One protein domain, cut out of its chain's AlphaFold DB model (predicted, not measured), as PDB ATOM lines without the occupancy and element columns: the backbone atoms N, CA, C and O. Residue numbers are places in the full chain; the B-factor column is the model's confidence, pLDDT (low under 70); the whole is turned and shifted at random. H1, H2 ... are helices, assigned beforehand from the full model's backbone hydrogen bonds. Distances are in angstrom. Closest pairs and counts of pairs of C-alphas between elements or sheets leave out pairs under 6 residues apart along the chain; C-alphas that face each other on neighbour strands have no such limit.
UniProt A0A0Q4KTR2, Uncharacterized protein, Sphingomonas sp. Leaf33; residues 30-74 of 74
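Overview. This is residues 30 to 74 of the 74 residues of an uncharacterized protein of Sphingomonas sp. Leaf33 (UniProt A0A0Q4KTR2). Going along the printed part from Arg 30, you meet a string of helices drawn out in a wide, shallow bow: helix H1 in the first half, a single short turn, H2, near the middle, and helix H3 toward the far end, with no helix touching another and no packed core. The length comes from H1, H2 and H3 following one another along the rod, joined by the links 46 to 48 and 53 to 61. The printed part has 45 residues with three named helices, in the order H1, H2, H3, and no named strand; 26 of the 45 residues are in the helices, and the class is all helix. The whole is extended, with a radius of gyration of the C-alphas of 18.2 A, and the C-alphas span 58 by 18 by 12 A, a rod.

Along the chain. Start at C-alpha 30, at (41.390, 18.650, 143.999), and read on through residues 30 to 34. Find C-alpha 35 at (41.779, 26.336, 137.738), where H1 begins; it holds residues 35 to 45 and runs 15.1 A from first to last C-alpha. After residues 46 to 48 comes H2, residues 49 to 52, 5.1 A from first to last C-alpha. Past residues 53 to 61, H3 holds residues 62 to 72 and is 15.6 A long, ending at C-alpha 72, at (1.097, 30.935, 112.204).

Arrangement. From H1, go through the tight link of 3 residues to H2; the two helices are apart, with no C-alpha of the one within 8 A of the other. From H2, go through the short link of 9 residues to H3; by the same test these two are apart. H1 and H3 are apart as well. Look along residues 42 to 56, of which 42 to 45 belong to H1 and 49 to 52 to H2: this stretch stands free, with no C-alpha 8 or more residues away along the chain within 10 A. In the backbone of H1 and H3, every O i to N i+4 pair is within hydrogen-bond range, while H2, with 4 residues, is too short for such a pair and has its 1 O i to N i+3 pair within range.

Size, cuts and confidence. The two C-alphas farthest apart are those of Arg 30 and Glu 74, the first and last printed residues, 57.9 A from each other. The printed part has no cut, neither link is long, and Glu 74 is the last residue of the full chain of 74. In the B-factor column you will find a mean pLDDT of 81.2 for the printed part of this model; the values under 70 are at residues 46 to 53 and at residue 74, and the mean for H2 is 60, against 87 for H1 and 88 for H3.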
ATOM      1  N   ARG A  30      40.456  18.183 145.036       94.69
ATOM      2  CA  ARG A  30      41.390  18.650 143.999       94.69
ATOM      3  C   ARG A  30      40.660  19.088 142.730       94.69
ATOM      4  O   ARG A  30      41.036  20.101 142.147       94.69
ATOM      5  N   GLN A  31      39.628  18.354 142.314       94.69
ATOM      6  CA  GLN A  31      38.808  18.730 141.158       94.69
ATOM      7  C   GLN A  31      38.097  20.067 141.398       94.69
ATOM      8  O   GLN A  31      38.179  20.963 140.559       94.69
ATOM      9  N   ALA A  32      37.495  20.247 142.575       91.56
ATOM     10  CA  ALA A  32      36.834  21.488 142.967       91.56
ATOM     11  C   ALA A  32      37.806  22.678 143.080       91.56
ATOM     12  O   ALA A  32      37.433  23.814 142.795       91.56
ATOM     13  N   ALA A  33      39.064  22.433 143.458       93.50
ATOM     14  CA  ALA A  33      40.101  23.461 143.560       93.50
ATOM     15  C   ALA A  33      40.837  23.755 142.237       93.50
ATOM     16  O   ALA A  33      41.713  24.625 142.201       93.50
ATOM     17  N   SER A  34      40.523  23.034 141.158       95.88
ATOM     18  CA  SER A  34      41.179  23.198 139.860       95.88
ATOM     19  C   SER A  34      40.966  24.599 139.274       95.88
ATOM     20  O   SER A  34      40.001  25.299 139.582       95.88
ATOM     21  N   GLN A  35      41.878  25.029 138.397       94.19
ATOM     22  CA  GLN A  35      41.779  26.336 137.738       94.19
ATOM     23  C   GLN A  35      40.499  26.470 136.900       94.19
ATOM     24  O   GLN A  35      39.878  27.531 136.895       94.19
ATOM     25  N   THR A  36      40.079  25.396 136.230       92.25
ATOM     26  CA  THR A  36      38.841  25.355 135.444       92.25
ATOM     27  C   THR A  36      37.608  25.468 136.335       92.25
ATOM     28  O   THR A  36      36.748  26.295 136.050       92.25
ATOM     29  N   ALA A  37      37.548  24.732 137.451       91.00
ATOM     30  CA  ALA A  37      36.448  24.844 138.413       91.00
ATOM     31  C   ALA A  37      36.351  26.253 139.018       91.00
ATOM     32  O   ALA A  37      35.259  26.793 139.166       91.00
ATOM     33  N   ARG A  38      37.492  26.892 139.307       92.81
ATOM     34  CA  ARG A  38      37.535  28.281 139.792       92.81
ATOM     35  C   ARG A  38      37.030  29.277 138.752       92.81
ATOM     36  O   ARG A  38      36.303  30.197 139.113       92.81
ATOM     37  N   MET A  39      37.396  29.095 137.483       89.62
ATOM     38  CA  MET A  39      36.906  29.938 136.391       89.62
ATOM     39  C   MET A  39      35.397  29.756 136.192       89.62
ATOM     40  O   MET A  39      34.676  30.745 136.107       89.62
ATOM     41  N   GLN A  40      34.911  28.510 136.202       85.00
ATOM     42  CA  GLN A  40      33.481  28.216 136.104       85.00
ATOM     43  C   GLN A  40      32.705  28.828 137.274       85.00
ATOM     44  O   GLN A  40      31.726  29.529 137.056       85.00
ATOM     45  N   ALA A  41      33.195  28.676 138.507       87.12
ATOM     46  CA  ALA A  41      32.578  29.290 139.680       87.12
ATOM     47  C   ALA A  41      32.561  30.828 139.610       87.12
ATOM     48  O   ALA A  41      31.661  31.454 140.164       87.12
ATOM     49  N   ALA A  42      33.543  31.451 138.949       86.00
ATOM     50  CA  ALA A  42      33.545  32.893 138.710       86.00
ATOM     51  C   ALA A  42      32.483  33.308 137.676       86.00
ATOM     52  O   ALA A  42      31.816  34.320 137.885       86.00
ATOM     53  N   ILE A  43      32.296  32.514 136.616       82.56
ATOM     54  CA  ILE A  43      31.226  32.701 135.623       82.56
ATOM     55  C   ILE A  43      29.855  32.546 136.291       82.56
ATOM     56  O   ILE A  43      29.018  33.428 136.151       82.56
ATOM     57  N   ASP A  44      29.656  31.484 137.074       81.44
ATOM     58  CA  ASP A  44      28.385  31.203 137.753       81.44
ATOM     59  C   ASP A  44      28.059  32.240 138.843       81.44
ATOM     60  O   ASP A  44      26.894  32.510 139.132       81.44
ATOM     61  N   ARG A  45      29.087  32.823 139.481       76.19
ATOM     62  CA  ARG A  45      28.932  33.858 140.516       76.19
ATOM     63  C   ARG A  45      28.658  35.242 139.934       76.19
ATOM     64  O   ARG A  45      28.058  36.064 140.632       76.19
ATOM     65  N   ALA A  46      29.104  35.535 138.712       66.12
ATOM     66  CA  ALA A  46      28.656  36.731 138.014       66.12
ATOM     67  C   ALA A  46      27.139  36.578 137.824       66.12
ATOM     68  O   ALA A  46      26.698  35.726 137.062       66.12
ATOM     69  N   GLY A  47      26.356  37.321 138.622       66.12
ATOM     70  CA  GLY A  47      24.892  37.227 138.697       66.12
ATOM     71  C   GLY A  47      24.206  37.293 137.327       66.12
ATOM     72  O   GLY A  47      24.869  37.556 136.330       66.12
ATOM     73  N   PRO A  48      22.878  37.082 137.266       62.78
ATOM     74  CA  PRO A  48      22.183  36.505 136.117       62.78
ATOM     75  C   PRO A  48      22.664  37.102 134.794       62.78
ATOM     76  O   PRO A  48      22.192  38.143 134.333       62.78
ATOM     77  N   VAL A  49      23.598  36.381 134.168       57.56
ATOM     78  CA  VAL A  49      24.069  36.618 132.801       57.56
ATOM     79  C   VAL A  49      22.885  36.589 131.833       57.56
ATOM     80  O   VAL A  49      22.956  37.155 130.752       57.56
ATOM     81  N   ASP A  50      21.767  36.012 132.269       58.56
ATOM     82  CA  ASP A  50      20.479  35.996 131.593       58.56
ATOM     83  C   ASP A  50      20.041  37.375 131.084       58.56
ATOM     84  O   ASP A  50      19.563  37.466 129.965       58.56
ATOM     85  N   ALA A  51      20.273  38.469 131.823       62.09
ATOM     86  CA  ALA A  51      19.925  39.813 131.337       62.09
ATOM     87  C   ALA A  51      20.973  40.414 130.378       62.09
ATOM     88  O   ALA A  51      20.624  41.209 129.510       62.09
ATOM     89  N   LEU A  52      22.253  40.050 130.527       62.59
ATOM     90  CA  LEU A  52      23.358  40.554 129.694       62.59
ATOM     91  C   LEU A  52      23.501  39.793 128.368       62.59
ATOM     92  O   LEU A  52      23.968  40.357 127.383       62.59
ATOM     93  N   MET A  53      23.111  38.519 128.354       65.88
ATOM     94  CA  MET A  53      23.087  37.643 127.182       65.88
ATOM     95  C   MET A  53      21.672  37.455 126.631       65.88
ATOM     96  O   MET A  53      21.510  36.785 125.611       65.88
ATOM     97  N   ALA A  54      20.655  38.061 127.256       70.44
ATOM     98  CA  ALA A  54      19.344  38.183 126.642       70.44
ATOM     99  C   ALA A  54      19.490  38.987 125.343       70.44
ATOM    100  O   ALA A  54      19.948  40.134 125.363       70.44
ATOM    101  N   PRO A  55      19.076  38.426 124.199       71.75
ATOM    102  CA  PRO A  55      18.951  39.200 122.978       71.75
ATOM    103  C   PRO A  55      18.038  40.401 123.240       71.75
ATOM    104  O   PRO A  55      16.990  40.245 123.862       71.75
ATOM    105  N   ALA A  56      18.385  41.586 122.730       76.44
ATOM    106  CA  ALA A  56      17.580  42.799 122.932       76.44
ATOM    107  C   ALA A  56      16.114  42.640 122.470       76.44
ATOM    108  O   ALA A  56      15.213  43.312 122.961       76.44
ATOM    109  N   SER A  57      15.874  41.734 121.522       75.31
ATOM    110  CA  SER A  57      14.556  41.372 121.001       75.31
ATOM    111  C   SER A  57      13.848  40.261 121.792       75.31
ATOM    112  O   SER A  57      12.791  39.805 121.364       75.31
ATOM    113  N   GLY A  58      14.437  39.763 122.884       76.44
ATOM    114  CA  GLY A  58      13.940  38.629 123.672       76.44
ATOM    115  C   GLY A  58      13.958  37.285 122.934       76.44
ATOM    116  O   GLY A  58      13.501  36.281 123.470       76.44
ATOM    117  N   CYS A  59      14.473  37.244 121.702       78.94
ATOM    118  CA  CYS A  59      14.545  36.044 120.879       78.94
ATOM    119  C   CYS A  59      15.968  35.821 120.378       78.94
ATOM    120  O   CYS A  59      16.640  36.749 119.937       78.94
ATOM    121  N   PHE A  60      16.412  34.563 120.399       76.44
ATOM    122  CA  PHE A  60      17.749  34.180 119.936       76.44
ATOM    123  C   PHE A  60      18.023  34.620 118.485       76.44
ATOM    124  O   PHE A  60      19.137  35.000 118.143       76.44
ATOM    125  N   SER A  61      16.986  34.622 117.637       83.69
ATOM    126  CA  SER A  61      17.030  35.125 116.262       83.69
ATOM    127  C   SER A  61      15.725  35.835 115.911       83.69
ATOM    128  O   SER A  61      14.675  35.208 115.742       83.69
ATOM    129  N   THR A  62      15.803  37.153 115.730       84.62
ATOM    130  CA  THR A  62      14.659  37.984 115.327       84.62
ATOM    131  C   THR A  62      14.107  37.578 113.962       84.62
ATOM    132  O   THR A  62      12.894  37.597 113.751       84.62
ATOM    133  N   ALA A  63      14.976  37.190 113.025       87.69
ATOM    134  CA  ALA A  63      14.559  36.756 111.694       87.69
ATOM    135  C   ALA A  63      13.721  35.470 111.760       87.69
ATOM    136  O   ALA A  63      12.652  35.398 111.153       87.69
ATOM    137  N   THR A  64      14.171  34.498 112.557       88.31
ATOM    138  CA  THR A  64      13.477  33.220 112.757       88.31
ATOM    139  C   THR A  64      12.156  33.417 113.493       88.31
ATOM    140  O   THR A  64      11.132  32.915 113.038       88.31
ATOM    141  N   ALA A  65      12.140  34.206 114.574       88.31
ATOM    142  CA  ALA A  65      10.912  34.513 115.309       88.31
ATOM    143  C   ALA A  65       9.850  35.153 114.397       88.31
ATOM    144  O   ALA A  65       8.690  34.752 114.406       88.31
ATOM    145  N   ARG A  66      10.254  36.101 113.540       89.56
ATOM    146  CA  ARG A  66       9.357  36.728 112.559       89.56
ATOM    147  C   ARG A  66       8.852  35.753 111.497       89.56
ATOM    148  O   ARG A  66       7.705  35.872 111.086       89.56
ATOM    149  N   ALA A  67       9.687  34.825 111.033       91.88
ATOM    150  CA  ALA A  67       9.266  33.807 110.072       91.88
ATOM    151  C   ALA A  67       8.201  32.872 110.664       91.88
ATOM    152  O   ALA A  67       7.186  32.637 110.019       91.88
ATOM    153  N   LEU A  68       8.392  32.424 111.910       89.06
ATOM    154  CA  LEU A  68       7.429  31.576 112.617       89.06
ATOM    155  C   LEU A  68       6.104  32.294 112.902       89.06
ATOM    156  O   LEU A  68       5.047  31.692 112.748       89.06
ATOM    157  N   MET A  69       6.145  33.575 113.290       89.75
ATOM    158  CA  MET A  69       4.920  34.356 113.513       89.75
ATOM    159  C   MET A  69       4.097  34.504 112.232       89.75
ATOM    160  O   MET A  69       2.893  34.307 112.286       89.75
ATOM    161  N   ARG A  70       4.743  34.776 111.089       89.44
ATOM    162  CA  ARG A  70       4.047  34.866 109.795       89.44
ATOM    163  C   ARG A  70       3.399  33.549 109.383       89.44
ATOM    164  O   ARG A  70       2.260  33.567 108.956       89.44
ATOM    165  N   TRP A  71       4.101  32.429 109.554       86.44
ATOM    166  CA  TRP A  71       3.553  31.107 109.234       86.44
ATOM    167  C   TRP A  71       2.312  30.756 110.064       86.44
ATOM    168  O   TRP A  71       1.410  30.103 109.570       86.44
ATOM    169  N   LYS A  72       2.253  31.185 111.329       82.62
ATOM    170  CA  LYS A  72       1.097  30.935 112.204       82.62
ATOM    171  C   LYS A  72      -0.161  31.709 111.769       82.62
ATOM    172  O   LYS A  72      -1.263  31.325 112.148       82.62
ATOM    173  N   ASP A  73       0.013  32.817 111.054       81.94
ATOM    174  CA  ASP A  73      -1.081  33.683 110.609       81.94
ATOM    175  C   ASP A  73      -1.574  33.324 109.182       81.94
ATOM    176  O   ASP A  73      -2.511  33.956 108.690       81.94
ATOM    177  N   GLU A  74      -0.957  32.322 108.539       66.25
ATOM    178  CA  GLU A  74      -1.400  31.661 107.294       66.25
ATOM    179  C   GLU A  74      -2.270  30.429 107.596       66.25
ATOM    180  O   GLU A  74      -3.276  30.241 106.872       66.25
TER     181      GLU A  74